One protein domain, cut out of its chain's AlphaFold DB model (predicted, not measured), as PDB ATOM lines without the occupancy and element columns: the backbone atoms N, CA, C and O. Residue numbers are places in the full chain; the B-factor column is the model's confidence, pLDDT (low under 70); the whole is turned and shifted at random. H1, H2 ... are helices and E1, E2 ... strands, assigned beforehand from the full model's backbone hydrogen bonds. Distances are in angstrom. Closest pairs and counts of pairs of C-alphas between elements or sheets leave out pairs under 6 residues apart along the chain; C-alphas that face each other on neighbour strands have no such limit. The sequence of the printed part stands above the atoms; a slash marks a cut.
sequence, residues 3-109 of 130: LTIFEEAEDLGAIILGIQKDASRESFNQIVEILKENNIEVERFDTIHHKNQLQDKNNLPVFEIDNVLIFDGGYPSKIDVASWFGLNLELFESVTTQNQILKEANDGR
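What this domain is: This is residues 3 to 109 of the 130 residues of the protein "Arsenic metallochaperone ArsD family protein" of Erysipelothrix inopinata (UniProt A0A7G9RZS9). A small twisted sheet of four strands sits between the short helix H3 and the pair of helices H2 and H4, which graze it, with H5 packed on H2 and H4 away from the sheet. H1 and H6 lie away from the sheet, toward one end of the longest axis. The printed part has 107 residues with six named helices and four named strands, in the order E1 H1 H2 E2 H3 E3 E4 H4 H5 H6, of mixed class. The sheet is mixed, in the order E2, E1, E3, E4. The whole is compact, with a radius of gyration of the C-alphas of 14.5 A, and only just flat, spanning 42 by 37 by 21 A.

How they stand to each other: The sheet, only just strongly twisted, has edge strands E2, residues 41 to 46, and E4, residues 68 to 72, and inner strands E1, residues 3 to 7, and E3, residues 62 to 65. E2 and E1 are parallel at 15 degrees, with N 5 and O 43 within hydrogen-bond range at 2.8 A. E1 and E3 are antiparallel at 169 degrees, with N 4 and O 64 at 2.8 A. E3 and E4 form an antiparallel hairpin at 149 degrees, with N 63 and O 71 at 2.8 A. H2, residues 23 to 37, only grazes the sheet with residues 25 to 36; the closest C-alphas of H2 and E2, those of Lys 36 and Val 42, are 6.9 A apart. E1, H1, residues 12 to 17, H2 and E2 make a strand-helix-strand unit, two parallel neighbour strands with helices between, and its crossover is right-handed. H4, residues 78 to 85, only grazes the sheet with residues 80 to 85, and H3, residues 51 to 54, also only grazes it. H5, residues 89 to 92, touches H4, the closest C-alphas being those of Ala 82 and Leu 89, 6.1 A apart. H2, with residues 31 to 34 alone, only just touches H5, with 3 pairs of C-alphas within 8 A, the closest being Ile 31 and Phe 92 at 7.0 A. H1 and H6, residues 101 to 107, are apart from each other and are not on the sheet. Every O i to N i+4 pair is within hydrogen-bond range in H1, H2, H4 and H6, while H3 and H5 are too short for such a pair.

Where its parts are: E1 begins at C-alpha 3 (38.855, -15.860, -26.061) and is 12.8 A long; E2 is 16.9 A, E3 10.4 A and E4 11.5 A. H2, the longest helix, begins at C-alpha 23 (42.516, -20.402, -6.388) and is 21.9 A long. H4 is 10.9 A, H6 10.0 A, H1 7.9 A, H5 5.5 A and H3 5.3 A. H6 ends at C-alpha 107 (43.266, -18.478, 6.140).

The domain as a whole: The two C-alphas farthest apart, those of Asp 66 and Arg 109, are 41.6 A apart. The printed part has no cut and no long link. The mean pLDDT of the printed part is 82.4, and residues 12 to 21 and 97 to 109 are under 70.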
ATOM      1  N   LEU A   3      39.157 -16.281 -27.422       96.25
ATOM      2  CA  LEU A   3      38.855 -15.860 -26.061       96.25
ATOM      3  C   LEU A   3      39.746 -14.672 -25.700       96.25
ATOM      4  O   LEU A   3      40.970 -14.796 -25.668       96.25
ATOM      5  N   THR A   4      39.137 -13.541 -25.384       96.38
ATOM      6  CA  THR A   4      39.830 -12.363 -24.871       96.38
ATOM      7  C   THR A   4      39.473 -12.168 -23.405       96.38
ATOM      8  O   THR A   4      38.301 -12.167 -23.035       96.38
ATOM      9  N   ILE A   5      40.491 -12.023 -22.562       95.19
ATOM     10  CA  ILE A   5      40.356 -11.919 -21.111       95.19
ATOM     11  C   ILE A   5      40.937 -10.580 -20.668       95.19
ATOM     12  O   ILE A   5      42.091 -10.277 -20.966       95.19
ATOM     13  N   PHE A   6      40.166  -9.803 -19.919       94.50
ATOM     14  CA  PHE A   6      40.633  -8.596 -19.243       94.50
ATOM     15  C   PHE A   6      40.630  -8.853 -17.745       94.50
ATOM     16  O   PHE A   6      39.602  -9.228 -17.192       94.50
ATOM     17  N   GLU A   7      41.752  -8.657 -17.069       93.12
ATOM     18  CA  GLU A   7      41.874  -9.006 -15.654       93.12
ATOM     19  C   GLU A   7      42.814  -8.074 -14.895       93.12
ATOM     20  O   GLU A   7      43.543  -7.264 -15.468       93.12
ATOM     21  N   GLU A   8      42.798  -8.184 -13.572       89.44
ATOM     22  CA  GLU A   8      43.773  -7.496 -12.739       89.44
ATOM     23  C   GLU A   8      45.162  -8.113 -12.929       89.44
ATOM     24  O   GLU A   8      45.313  -9.332 -13.075       89.44
ATOM     25  N   ALA A   9      46.197  -7.276 -12.918       86.38
ATOM     26  CA  ALA A   9      47.561  -7.775 -12.881       86.38
ATOM     27  C   ALA A   9      47.788  -8.617 -11.616       86.38
ATOM     28  O   ALA A   9      47.343  -8.257 -10.528       86.38
ATOM     29  N   GLU A  10      48.471  -9.750 -11.766       78.19
ATOM     30  CA  GLU A  10      48.884 -10.562 -10.621       78.19
ATOM     31  C   GLU A  10      49.898  -9.795  -9.762       78.19
ATOM     32  O   GLU A  10      50.830  -9.172 -10.278       78.19
ATOM     33  N   ASP A  11      49.736  -9.872  -8.440       73.25
ATOM     34  CA  ASP A  11      50.731  -9.350  -7.510       73.25
ATOM     35  C   ASP A  11      52.013 -10.197  -7.587       73.25
ATOM     36  O   ASP A  11      51.986 -11.430  -7.516       73.25
ATOM     37  N   LEU A  12      53.162  -9.526  -7.671       62.00
ATOM     38  CA  LEU A  12      54.489 -10.133  -7.571       62.00
ATOM     39  C   LEU A  12      54.639 -10.971  -6.294       62.00
ATOM     40  O   LEU A  12      55.319 -11.997  -6.324       62.00
ATOM     41  N   GLY A  13      53.990 -10.580  -5.191       58.50
ATOM     42  CA  GLY A  13      53.934 -11.382  -3.966       58.50
ATOM     43  C   GLY A  13      53.271 -12.749  -4.178       58.50
ATOM     44  O   GLY A  13      53.795 -13.768  -3.722       58.50
ATOM     45  N   ALA A  14      52.179 -12.797  -4.943       60.78
ATOM     46  CA  ALA A  14      51.492 -14.038  -5.294       60.78
ATOM     47  C   ALA A  14      52.300 -14.890  -6.283       60.78
ATOM     48  O   ALA A  14      52.381 -16.111  -6.119       60.78
ATOM     49  N   ILE A  15      52.957 -14.254  -7.258       61.22
ATOM     50  CA  ILE A  15      53.794 -14.933  -8.260       61.22
ATOM     51  C   ILE A  15      55.050 -15.542  -7.619       61.22
ATOM     52  O   ILE A  15      55.372 -16.701  -7.871       61.22
ATOM     53  N   ILE A  16      55.775 -14.772  -6.800       53.38
ATOM     54  CA  ILE A  16      57.109 -15.143  -6.301       53.38
ATOM     55  C   ILE A  16      57.029 -15.947  -5.003       53.38
ATOM     56  O   ILE A  16      57.749 -16.930  -4.843       53.38
ATOM     57  N   LEU A  17      56.182 -15.532  -4.057       55.09
ATOM     58  CA  LEU A  17      56.123 -16.134  -2.719       55.09
ATOM     59  C   LEU A  17      54.987 -17.156  -2.580       55.09
ATOM     60  O   LEU A  17      54.931 -17.871  -1.579       55.09
ATOM     61  N   GLY A  18      54.080 -17.225  -3.560       58.59
ATOM     62  CA  GLY A  18      52.938 -18.137  -3.544       58.59
ATOM     63  C   GLY A  18      51.901 -17.823  -2.463       58.59
ATOM     64  O   GLY A  18      51.144 -18.707  -2.076       58.59
ATOM     65  N   ILE A  19      51.881 -16.593  -1.945       53.12
ATOM     66  CA  ILE A  19      50.986 -16.156  -0.864       53.12
ATOM     67  C   ILE A  19      49.804 -15.404  -1.492       53.12
ATOM     68  O   ILE A  19      50.009 -14.667  -2.448       53.12
ATOM     69  N   GLN A  20      48.582 -15.574  -0.972       60.78
ATOM     70  CA  GLN A  20      47.369 -14.888  -1.470       60.78
ATOM     71  C   GLN A  20      47.013 -15.187  -2.937       60.78
ATOM     72  O   GLN A  20      46.433 -14.360  -3.636       60.78
ATOM     73  N   LYS A  21      47.337 -16.390  -3.417       66.69
ATOM     74  CA  LYS A  21      46.922 -16.839  -4.747       66.69
ATOM     75  C   LYS A  21      45.406 -17.033  -4.801       66.69
ATOM     76  O   LYS A  21      44.846 -17.764  -3.983       66.69
ATOM     77  N   ASP A  22      44.757 -16.406  -5.779       77.56
ATOM     78  CA  ASP A  22      43.355 -16.679  -6.092       77.56
ATOM     79  C   ASP A  22      43.245 -18.074  -6.721       77.56
ATOM     80  O   ASP A  22      43.633 -18.297  -7.870       77.56
ATOM     81  N   ALA A  23      42.711 -19.023  -5.951       80.88
ATOM     82  CA  ALA A  23      42.516 -20.402  -6.388       80.88
ATOM     83  C   ALA A  23      41.648 -20.498  -7.656       80.88
ATOM     84  O   ALA A  23      41.864 -21.380  -8.486       80.88
ATOM     85  N   SER A  24      40.696 -19.578  -7.837       85.75
ATOM     86  CA  SER A  24      39.817 -19.549  -9.011       85.75
ATOM     87  C   SER A  24      40.603 -19.163 -10.261       85.75
ATOM     88  O   SER A  24      40.465 -19.808 -11.302       85.75
ATOM     89  N   ARG A  25      41.491 -18.167 -10.138       87.38
ATOM     90  CA  ARG A  25      42.427 -17.773 -11.199       87.38
ATOM     91  C   ARG A  25      43.391 -18.902 -11.544       87.38
ATOM     92  O   ARG A  25      43.623 -19.156 -12.723       87.38
ATOM     93  N   GLU A  26      43.920 -19.619 -10.551       86.19
ATOM     94  CA  GLU A  26      44.806 -20.767 -10.792       86.19
ATOM     95  C   GLU A  26      44.101 -21.909 -11.531       86.19
ATOM     96  O   GLU A  26      44.630 -22.425 -12.518       86.19
ATOM     97  N   SER A  27      42.899 -22.298 -11.091       86.88
ATOM     98  CA  SER A  27      42.096 -23.299 -11.798       86.88
ATOM     99  C   SER A  27      41.795 -22.846 -13.228       86.88
ATOM    100  O   SER A  27      41.883 -23.644 -14.161       86.88
ATOM    101  N   PHE A  28      41.502 -21.560 -13.430       90.94
ATOM    102  CA  PHE A  28      41.267 -21.014 -14.760       90.94
ATOM    103  C   PHE A  28      42.534 -20.988 -15.633       90.94
ATOM    104  O   PHE A  28      42.458 -21.261 -16.829       90.94
ATOM    105  N   ASN A  29      43.719 -20.767 -15.061       91.44
ATOM    106  CA  ASN A  29      44.979 -20.876 -15.801       91.44
ATOM    107  C   ASN A  29      45.172 -22.291 -16.385       91.44
ATOM    108  O   ASN A  29      45.648 -22.422 -17.509       91.44
ATOM    109  N   GLN A  30      44.744 -23.344 -15.679       90.75
ATOM    110  CA  GLN A  30      44.769 -24.718 -16.208       90.75
ATOM    111  C   GLN A  30      43.786 -24.900 -17.374       90.75
ATOM    112  O   GLN A  30      44.113 -25.542 -18.368       90.75
ATOM    113  N   ILE A  31      42.599 -24.290 -17.279       92.25
ATOM    114  CA  ILE A  31      41.612 -24.263 -18.369       92.25
ATOM    115  C   ILE A  31      42.203 -23.593 -19.617       92.25
ATOM    116  O   ILE A  31      42.039 -24.110 -20.718       92.25
ATOM    117  N   VAL A  32      42.918 -22.474 -19.460       93.56
ATOM    118  CA  VAL A  32      43.545 -21.749 -20.580       93.56
ATOM    119  C   VAL A  32      44.545 -22.619 -21.342       93.56
ATOM    120  O   VAL A  32      44.562 -22.573 -22.572       93.56
ATOM    121  N   GLU A  33      45.351 -23.425 -20.653       93.06
ATOM    122  CA  GLU A  33      46.294 -24.330 -21.324       93.06
ATOM    123  C   GLU A  33      45.561 -25.399 -22.148       93.06
ATOM    124  O   GLU A  33      45.886 -25.594 -23.318       93.06
ATOM    125  N   ILE A  34      44.481 -25.979 -21.611       91.88
ATOM    126  CA  ILE A  34      43.631 -26.929 -22.352       91.88
ATOM    127  C   ILE A  34      43.008 -26.263 -23.589       91.88
ATOM    128  O   ILE A  34      42.951 -26.868 -24.661       91.88
ATOM    129  N   LEU A  35      42.558 -25.007 -23.487       93.44
ATOM    130  CA  LEU A  35      42.014 -24.267 -24.634       93.44
ATOM    131  C   LEU A  35      43.062 -24.098 -25.747       93.44
ATOM    132  O   LEU A  35      42.761 -24.357 -26.914       93.44
ATOM    133  N   LYS A  36      44.300 -23.730 -25.393       93.12
ATOM    134  CA  LYS A  36      45.404 -23.590 -26.359       93.12
ATOM    135  C   LYS A  36      45.742 -24.917 -27.039       93.12
ATOM    136  O   LYS A  36      45.928 -24.939 -28.254       93.12
ATOM    137  N   GLU A  37      45.769 -26.022 -26.290       92.62
ATOM    138  CA  GLU A  37      45.979 -27.374 -26.834       92.62
ATOM    139  C   GLU A  37      44.895 -27.771 -27.850       92.62
ATOM    140  O   GLU A  37      45.159 -28.505 -28.802       92.62
ATOM    141  N   ASN A  38      43.687 -27.227 -27.695       90.31
ATOM    142  CA  ASN A  38      42.551 -27.441 -28.590       90.31
ATOM    143  C   ASN A  38      42.424 -26.366 -29.691       90.31
ATOM    144  O   ASN A  38      41.363 -26.227 -30.300       90.31
ATOM    145  N   ASN A  39      43.508 -25.644 -30.006       91.81
ATOM    146  CA  ASN A  39      43.584 -24.615 -31.057       91.81
ATOM    147  C   ASN A  39      42.647 -23.410 -30.851       91.81
ATOM    148  O   ASN A  39      42.255 -22.753 -31.820       91.81
ATOM    149  N   ILE A  40      42.285 -23.103 -29.606       93.25
ATOM    150  CA  ILE A  40      41.544 -21.886 -29.273       93.25
ATOM    151  C   ILE A  40      42.553 -20.783 -28.963       93.25
ATOM    152  O   ILE A  40      43.441 -20.940 -28.125       93.25
ATOM    153  N   GLU A  41      42.422 -19.658 -29.661       94.31
ATOM    154  CA  GLU A  41      43.257 -18.486 -29.424       94.31
ATOM    155  C   GLU A  41      42.823 -17.820 -28.115       94.31
ATOM    156  O   GLU A  41      41.649 -17.489 -27.950       94.31
ATOM    157  N   VAL A  42      43.764 -17.632 -27.188       95.38
ATOM    158  CA  VAL A  42      43.513 -16.977 -25.900       95.38
ATOM    159  C   VAL A  42      44.434 -15.771 -25.761       95.38
ATOM    160  O   VAL A  42      45.655 -15.922 -25.741       95.38
ATOM    161  N   GLU A  43      43.849 -14.585 -25.617       95.00
ATOM    162  CA  GLU A  43      44.559 -13.341 -25.314       95.00
ATOM    163  C   GLU A  43      44.180 -12.816 -23.933       95.00
ATOM    164  O   GLU A  43      43.016 -12.863 -23.534       95.00
ATOM    165  N   ARG A  44      45.171 -12.290 -23.208       93.62
ATOM    166  CA  ARG A  44      44.995 -11.713 -21.872       93.62
ATOM    167  C   ARG A  44      45.520 -10.286 -21.845       93.62
ATOM    168  O   ARG A  44      46.623 -10.024 -22.317       93.62
ATOM    169  N   PHE A  45      44.740  -9.400 -21.242       93.12
ATOM    170  CA  PHE A  45      45.059  -8.000 -21.017       93.12
ATOM    171  C   PHE A  45      44.944  -7.694 -19.526       93.12
ATOM    172  O   PHE A  45      43.945  -8.027 -18.891       93.12
ATOM    173  N   ASP A  46      45.962  -7.047 -18.972       90.88
ATOM    174  CA  ASP A  46      46.046  -6.738 -17.547       90.88
ATOM    175  C   ASP A  46      45.964  -5.231 -17.252       90.88
ATOM    176  O   ASP A  46      46.321  -4.377 -18.069       90.88
ATOM    177  N   THR A  47      45.538  -4.895 -16.036       89.44
ATOM    178  CA  THR A  47      45.365  -3.503 -15.590       89.44
ATOM    179  C   THR A  47      46.643  -2.655 -15.598       89.44
ATOM    180  O   THR A  47      46.535  -1.425 -15.627       89.44
ATOM    181  N   ILE A  48      47.841  -3.256 -15.596       87.38
ATOM    182  CA  ILE A  48      49.120  -2.531 -15.552       87.38
ATOM    183  C   ILE A  48      49.623  -2.218 -16.965       87.38
ATOM    184  O   ILE A  48      49.886  -1.055 -17.276       87.38
ATOM    185  N   HIS A  49      49.741  -3.221 -17.833       87.81
ATOM    186  CA  HIS A  49      50.347  -3.067 -19.160       87.81
ATOM    187  C   HIS A  49      49.335  -2.621 -20.225       87.81
ATOM    188  O   HIS A  49      49.722  -2.033 -21.234       87.81
ATOM    189  N   HIS A  50      48.039  -2.840 -19.988       91.31
ATOM    190  CA  HIS A  50      46.989  -2.722 -21.002       91.31
ATOM    191  C   HIS A  50      45.869  -1.747 -20.614       91.31
ATOM    192  O   HIS A  50      44.750  -1.817 -21.117       91.31
ATOM    193  N   LYS A  51      46.175  -0.767 -19.755       86.62
ATOM    194  CA  LYS A  51      45.209   0.172 -19.156       86.62
ATOM    195  C   LYS A  51      44.205   0.803 -20.135       86.62
ATOM    196  O   LYS A  51      43.051   1.007 -19.775       86.62
ATOM    197  N   ASN A  52      44.618   1.111 -21.367       88.50
ATOM    198  CA  ASN A  52      43.735   1.720 -22.371       88.50
ATOM    199  C   ASN A  52      42.636   0.773 -22.871       88.50
ATOM    200  O   ASN A  52      41.559   1.238 -23.225       88.50
ATOM    201  N   GLN A  53      42.888  -0.534 -22.889       86.44
ATOM    202  CA  GLN A  53      41.927  -1.542 -23.347       86.44
ATOM    203  C   GLN A  53      40.899  -1.900 -22.260       86.44
ATOM    204  O   GLN A  53      39.871  -2.494 -22.565       86.44
ATOM    205  N   LEU A  54      41.156  -1.508 -21.007       88.88
ATOM    206  CA  LEU A  54      40.296  -1.787 -19.856       88.88
ATOM    207  C   LEU A  54      39.401  -0.600 -19.444       88.88
ATOM    208  O   LEU A  54      38.647  -0.731 -18.487       88.88
ATOM    209  N   GLN A  55      39.453   0.546 -20.136       81.94
ATOM    210  CA  GLN A  55      38.772   1.781 -19.694       81.94
ATOM    211  C   GLN A  55      37.251   1.634 -19.511       81.94
ATOM    212  O   GLN A  55      36.695   2.254 -18.610       81.94
ATOM    213  N   ASP A  56      36.605   0.777 -20.306       85.50
ATOM    214  CA  ASP A  56      35.156   0.536 -20.250       85.50
ATOM    215  C   ASP A  56      34.787  -0.764 -19.501       85.50
ATOM    216  O   ASP A  56      33.648  -1.234 -19.572       85.50
ATOM    217  N   LYS A  57      35.746  -1.392 -18.803       87.12
ATOM    218  CA  LYS A  57      35.574  -2.685 -18.120       87.12
ATOM    219  C   LYS A  57      35.499  -2.483 -16.606       87.12
ATOM    220  O   LYS A  57      36.517  -2.315 -15.946       87.12
ATOM    221  N   ASN A  58      34.285  -2.521 -16.054       83.75
ATOM    222  CA  ASN A  58      34.051  -2.218 -14.633       83.75
ATOM    223  C   ASN A  58      34.117  -3.445 -13.703       83.75
ATOM    224  O   ASN A  58      34.472  -3.293 -12.540       83.75
ATOM    225  N   ASN A  59      33.795  -4.645 -14.200       90.25
ATOM    226  CA  ASN A  59      33.702  -5.875 -13.403       90.25
ATOM    227  C   ASN A  59      34.763  -6.892 -13.836       90.25
ATOM    228  O   ASN A  59      34.476  -7.828 -14.579       90.25
ATOM    229  N   LEU A  60      36.005  -6.700 -13.405       90.94
ATOM    230  CA  LEU A  60      37.080  -7.641 -13.718       90.94
ATOM    231  C   LEU A  60      36.964  -8.930 -12.874       90.94
ATOM    232  O   LEU A  60      36.499  -8.867 -11.735       90.94
ATOM    233  N   PRO A  61      37.424 -10.084 -13.390       93.88
ATOM    234  CA  PRO A  61      37.839 -10.315 -14.776       93.88
ATOM    235  C   PRO A  61      36.650 -10.329 -15.758       93.88
ATOM    236  O   PRO A  61      35.545 -10.721 -15.396       93.88
ATOM    237  N   VAL A  62      36.892  -9.914 -17.005       95.50
ATOM    238  CA  VAL A  62      35.919  -9.886 -18.111       95.50
ATOM    239  C   VAL A  62      36.360 -10.843 -19.216       95.50
ATOM    240  O   VAL A  62      37.525 -10.832 -19.611       95.50
ATOM    241  N   PHE A  63      35.418 -11.614 -19.754       95.94
ATOM    242  CA  PHE A  63      35.634 -12.611 -20.801       95.94
ATOM    243  C   PHE A  63      34.799 -12.281 -22.031       95.94
ATOM    244  O   PHE A  63      33.572 -12.155 -21.962       95.94
ATOM    245  N   GLU A  64      35.474 -12.200 -23.169       95.56
ATOM    246  CA  GLU A  64      34.858 -11.969 -24.465       95.56
ATOM    247  C   GLU A  64      35.193 -13.094 -25.434       95.56
ATOM    248  O   GLU A  64      36.331 -13.556 -25.492       95.56
ATOM    249  N   ILE A  65      34.209 -13.509 -26.228       94.75
ATOM    250  CA  ILE A  65      34.422 -14.423 -27.350       94.75
ATOM    251  C   ILE A  65      34.152 -13.655 -28.630       94.75
ATOM    252  O   ILE A  65      33.065 -13.112 -28.806       94.75
ATOM    253  N   ASP A  66      35.159 -13.583 -29.500       92.94
ATOM    254  CA  ASP A  66      35.093 -12.829 -30.755       92.94
ATOM    255  C   ASP A  66      34.561 -11.382 -30.539       92.94
ATOM    256  O   ASP A  66      33.723 -10.884 -31.291       92.94
ATOM    257  N   ASN A  67      35.065 -10.706 -29.491       92.12
ATOM    258  CA  ASN A  67      34.701  -9.351 -29.026       92.12
ATOM    259  C   ASN A  67      33.275  -9.185 -28.462       92.12
ATOM    260  O   ASN A  67      32.788  -8.060 -28.323       92.12
ATOM    261  N   VAL A  68      32.583 -10.278 -28.140       94.00
ATOM    262  CA  VAL A  68      31.278 -10.245 -27.469       94.00
ATOM    263  C   VAL A  68      31.457 -10.623 -26.008       94.00
ATOM    264  O   VAL A  68      31.996 -11.685 -25.719       94.00
ATOM    265  N   LEU A  69      30.973  -9.784 -25.092       94.19
ATOM    266  CA  LEU A  69      30.943 -10.081 -23.660       94.19
ATOM    267  C   LEU A  69      30.119 -11.344 -23.377       94.19
ATOM    268  O   LEU A  69      28.928 -11.379 -23.687       94.19
ATOM    269  N   ILE A  70      30.745 -12.340 -22.748       95.69
ATOM    270  CA  ILE A  70      30.097 -13.598 -22.347       95.69
ATOM    271  C   ILE A  70      30.002 -13.723 -20.823       95.69
ATOM    272  O   ILE A  70      29.019 -14.263 -20.319       95.69
ATOM    273  N   PHE A  71      31.004 -13.230 -20.088       94.88
ATOM    274  CA  PHE A  71      31.075 -13.365 -18.631       94.88
ATOM    275  C   PHE A  71      31.903 -12.238 -18.000       94.88
ATOM    276  O   PHE A  71      32.872 -11.779 -18.606       94.88
ATOM    277  N   ASP A  72      31.546 -11.800 -16.793       95.06
ATOM    278  CA  ASP A  72      32.273 -10.780 -16.033       95.06
ATOM    279  C   ASP A  72      32.178 -10.991 -14.511       95.06
ATOM    280  O   ASP A  72      31.333 -11.733 -14.011       95.06
ATOM    281  N   GLY A  73      33.071 -10.338 -13.763       91.25
ATOM    282  CA  GLY A  73      33.040 -10.291 -12.296       91.25
ATOM    283  C   GLY A  73      33.496 -11.564 -11.574       91.25
ATOM    284  O   GLY A  73      33.332 -11.663 -10.358       91.25
ATOM    285  N   GLY A  74      34.069 -12.538 -12.282       91.00
ATOM    286  CA  GLY A  74      34.607 -13.759 -11.681       91.00
ATOM    287  C   GLY A  74      35.216 -14.702 -12.710       91.00
ATOM    288  O   GLY A  74      35.091 -14.480 -13.908       91.00
ATOM    289  N   TYR A  75      35.872 -15.772 -12.259       93.00
ATOM    290  CA  TYR A  75      36.419 -16.793 -13.159       93.00
ATOM    291  C   TYR A  75      35.359 -17.859 -13.488       93.00
ATOM    292  O   TYR A  75      34.737 -18.391 -12.564       93.00
ATOM    293  N   PRO A  76      35.136 -18.182 -14.776       92.69
ATOM    294  CA  PRO A  76      34.121 -19.150 -15.179       92.69
ATOM    295  C   PRO A  76      34.526 -20.576 -14.803       92.69
ATOM    296  O   PRO A  76      35.711 -20.912 -14.701       92.69
ATOM    297  N   SER A  77      33.533 -21.445 -14.631       91.56
ATOM    298  CA  SER A  77      33.786 -22.858 -14.371       91.56
ATOM    299  C   SER A  77      34.186 -23.599 -15.651       91.56
ATOM    300  O   SER A  77      33.915 -23.164 -16.771       91.56
ATOM    301  N   LYS A  78      34.761 -24.798 -15.496       91.94
ATOM    302  CA  LYS A  78      35.025 -25.693 -16.635       91.94
ATOM    303  C   LYS A  78      33.764 -26.054 -17.429       91.94
ATOM    304  O   LYS A  78      33.859 -26.336 -18.617       91.94
ATOM    305  N   ILE A  79      32.593 -26.032 -16.785       91.88
ATOM    306  CA  ILE A  79      31.309 -26.316 -17.432       91.88
ATOM    307  C   ILE A  79      30.922 -25.162 -18.355       91.88
ATOM    308  O   ILE A  79      30.556 -25.398 -19.506       91.88
ATOM    309  N   ASP A  80      31.072 -23.928 -17.873       93.38
ATOM    310  CA  ASP A  80      30.776 -22.728 -18.654       93.38
ATOM    311  C   ASP A  80      31.677 -22.675 -19.891       93.38
ATOM    312  O   ASP A  80      31.189 -22.619 -21.017       93.38
ATOM    313  N   VAL A  81      32.989 -22.829 -19.696       93.00
ATOM    314  CA  VAL A  81      33.970 -22.783 -20.786       93.00
ATOM    315  C   VAL A  81      33.750 -23.907 -21.802       93.00
ATOM    316  O   VAL A  81      33.779 -23.656 -23.007       93.00
ATOM    317  N   ALA A  82      33.478 -25.136 -21.350       92.44
ATOM    318  CA  ALA A  82      33.166 -26.240 -22.254       92.44
ATOM    319  C   ALA A  82      31.933 -25.933 -23.119       92.44
ATOM    320  O   ALA A  82      31.938 -26.207 -24.319       92.44
ATOM    321  N   SER A  83      30.909 -25.305 -22.530       93.75
ATOM    322  CA  SER A  83      29.693 -24.920 -23.251       93.75
ATOM    323  C   SER A  83      29.941 -23.837 -24.306       93.75
ATOM    324  O   SER A  83      29.362 -23.904 -25.389       93.75
ATOM    325  N   TRP A  84      30.834 -22.881 -24.033       93.88
ATOM    326  CA  TRP A  84      31.130 -21.775 -24.945       93.88
ATOM    327  C   TRP A  84      31.817 -22.234 -26.231       93.88
ATOM    328  O   TRP A  84      31.502 -21.743 -27.313       93.88
ATOM    329  N   PHE A  85      32.735 -23.193 -26.109       92.06
ATOM    330  CA  PHE A  85      33.550 -23.680 -27.224       92.06
ATOM    331  C   PHE A  85      33.078 -25.030 -27.784       92.06
ATOM    332  O   PHE A  85      33.690 -25.555 -28.712       92.06
ATOM    333  N   GLY A  86      31.998 -25.605 -27.241       90.75
ATOM    334  CA  GLY A  86      31.484 -26.913 -27.656       90.75
ATOM    335  C   GLY A  86      32.454 -28.066 -27.376       90.75
ATOM    336  O   GLY A  86      32.526 -29.016 -28.155       90.75
ATOM    337  N   LEU A  87      33.227 -27.970 -26.293       91.06
ATOM    338  CA  LEU A  87      34.245 -28.948 -25.912       91.06
ATOM    339  C   LEU A  87      33.668 -30.041 -25.004       91.06
ATOM    340  O   LEU A  87      32.717 -29.819 -24.256       91.06
ATOM    341  N   ASN A  88      34.278 -31.228 -25.036       91.06
ATOM    342  CA  ASN A  88      33.930 -32.303 -24.109       91.06
ATOM    343  C   ASN A  88      34.466 -31.983 -22.701       91.06
ATOM    344  O   ASN A  88      35.635 -31.628 -22.542       91.06
ATOM    345  N   LEU A  89      33.623 -32.148 -21.677       90.06
ATOM    346  CA  LEU A  89      33.980 -31.954 -20.267       90.06
ATOM    347  C   LEU A  89      35.142 -32.847 -19.813       90.06
ATOM    348  O   LEU A  89      35.886 -32.450 -18.918       90.06
ATOM    349  N   GLU A  90      35.315 -34.010 -20.445       90.12
ATOM    350  CA  GLU A  90      36.417 -34.946 -20.177       90.12
ATOM    351  C   GLU A  90      37.799 -34.299 -20.392       90.12
ATOM    352  O   GLU A  90      38.762 -34.640 -19.709       90.12
ATOM    353  N   LEU A  91      37.900 -33.285 -21.264       87.75
ATOM    354  CA  LEU A  91      39.147 -32.539 -21.486       87.75
ATOM    355  C   LEU A  91      39.602 -31.754 -20.247       87.75
ATOM    356  O   LEU A  91      40.773 -31.410 -20.132       87.75
ATOM    357  N   PHE A  92      38.689 -31.485 -19.309       88.12
ATOM    358  CA  PHE A  92      38.932 -30.692 -18.105       88.12
ATOM    359  C   PHE A  92      38.984 -31.546 -16.829       88.12
ATOM    360  O   PHE A  92      38.805 -31.025 -15.721       88.12
ATOM    361  N   GLU A  93      39.195 -32.858 -16.945       84.56
ATOM    362  CA  GLU A  93      39.351 -33.750 -15.785       84.56
ATOM    363  C   GLU A  93      40.596 -33.426 -14.955       84.56
ATOM    364  O   GLU A  93      40.561 -33.524 -13.730       84.56
ATOM    365  N   SER A  94      41.667 -32.974 -15.610       79.25
ATOM    366  CA  SER A  94      42.919 -32.566 -14.965       79.25
ATOM    367  C   SER A  94      42.814 -31.237 -14.211       79.25
ATOM    368  O   SER A  94      43.675 -30.941 -13.379       79.25
ATOM    369  N   VAL A  95      41.762 -30.443 -14.463       80.12
ATOM    370  CA  VAL A  95      41.571 -29.146 -13.811       80.12
ATOM    371  C   VAL A  95      41.256 -29.371 -12.340       80.12
ATOM    372  O   VAL A  95      40.154 -29.781 -11.961       80.12
ATOM    373  N   THR A  96      42.238 -29.069 -11.499       70.62
ATOM    374  CA  THR A  96      42.117 -29.232 -10.055       70.62
ATOM    375  C   THR A  96      41.262 -28.096  -9.516       70.62
ATOM    376  O   THR A  96      41.704 -26.949  -9.430       70.62
ATOM    377  N   THR A  97      40.024 -28.400  -9.137       62.72
ATOM    378  CA  THR A  97      39.233 -27.501  -8.294       62.72
ATOM    379  C   THR A  97      39.815 -27.626  -6.892       62.72
ATOM    380  O   THR A  97      39.588 -28.633  -6.223       62.72
ATOM    381  N   GLN A  98      40.648 -26.672  -6.470       54.59
ATOM    382  CA  GLN A  98      41.231 -26.686  -5.127       54.59
ATOM    383  C   GLN A  98      40.120 -26.448  -4.092       54.59
ATOM    384  O   GLN A  98      39.889 -25.335  -3.629       54.59
ATOM    385  N   ASN A  99      39.397 -27.507  -3.736       50.03
ATOM    386  CA  ASN A  99      38.426 -27.471  -2.660       50.03
ATOM    387  C   ASN A  99      39.164 -27.575  -1.315       50.03
ATOM    388  O   ASN A  99      39.815 -28.568  -1.000       50.03
ATOM    389  N   GLN A 100      39.027 -26.506  -0.530       49.22
ATOM    390  CA  GLN A 100      39.238 -26.392   0.920       49.22
ATOM    391  C   GLN A 100      40.679 -26.423   1.466       49.22
ATOM    392  O   GLN A 100      40.998 -25.548   2.264       49.22
ATOM    393  N   ILE A 101      41.583 -27.299   1.017       44.97
ATOM    394  CA  ILE A 101      42.886 -27.483   1.709       44.97
ATOM    395  C   ILE A 101      43.808 -26.249   1.600       44.97
ATOM    396  O   ILE A 101      44.432 -25.837   2.574       44.97
ATOM    397  N   LEU A 102      43.875 -25.606   0.429       48.09
ATOM    398  CA  LEU A 102      44.685 -24.388   0.249       48.09
ATOM    399  C   LEU A 102      43.994 -23.129   0.786       48.09
ATOM    400  O   LEU A 102      44.666 -22.161   1.137       48.09
ATOM    401  N   LYS A 103      42.664 -23.164   0.923       48.88
ATOM    402  CA  LYS A 103      41.905 -22.109   1.597       48.88
ATOM    403  C   LYS A 103      42.230 -22.098   3.092       48.88
ATOM    404  O   LYS A 103      42.508 -21.037   3.627       48.88
ATOM    405  N   GLU A 104      42.339 -23.269   3.721       47.28
ATOM    406  CA  GLU A 104      42.811 -23.413   5.108       47.28
ATOM    407  C   GLU A 104      44.291 -23.030   5.281       47.28
ATOM    408  O   GLU A 104      44.659 -22.465   6.305       47.28
ATOM    409  N   ALA A 105      45.145 -23.259   4.277       48.72
ATOM    410  CA  ALA A 105      46.543 -22.815   4.315       48.72
ATOM    411  C   ALA A 105      46.708 -21.287   4.149       48.72
ATOM    412  O   ALA A 105      47.646 -20.709   4.705       48.72
ATOM    413  N   ASN A 106      45.801 -20.635   3.409       45.97
ATOM    414  CA  ASN A 106      45.767 -19.177   3.239       45.97
ATOM    415  C   ASN A 106      45.048 -18.458   4.400       45.97
ATOM    416  O   ASN A 106      45.540 -17.422   4.839       45.97
ATOM    417  N   ASP A 107      43.962 -19.016   4.953       52.38
ATOM    418  CA  ASP A 107      43.266 -18.478   6.140       52.38
ATOM    419  C   ASP A 107      43.984 -18.830   7.461       52.38
ATOM    420  O   ASP A 107      43.889 -18.099   8.444       52.38
ATOM    421  N   GLY A 108      44.749 -19.925   7.504       48.78
ATOM    422  CA  GLY A 108      45.457 -20.404   8.698       48.78
ATOM    423  C   GLY A 108      46.775 -19.687   9.005       48.78
ATOM    424  O   GLY A 108      47.456 -20.024   9.977       48.78
ATOM    425  N   ARG A 109      47.164 -18.690   8.199       49.59
ATOM    426  CA  ARG A 109      48.434 -17.961   8.335       49.59
ATOM    427  C   ARG A 109      48.348 -16.700   9.200       49.59
ATOM    428  O   ARG A 109      49.060 -15.737   8.958       49.59
TER     429      ARG A 109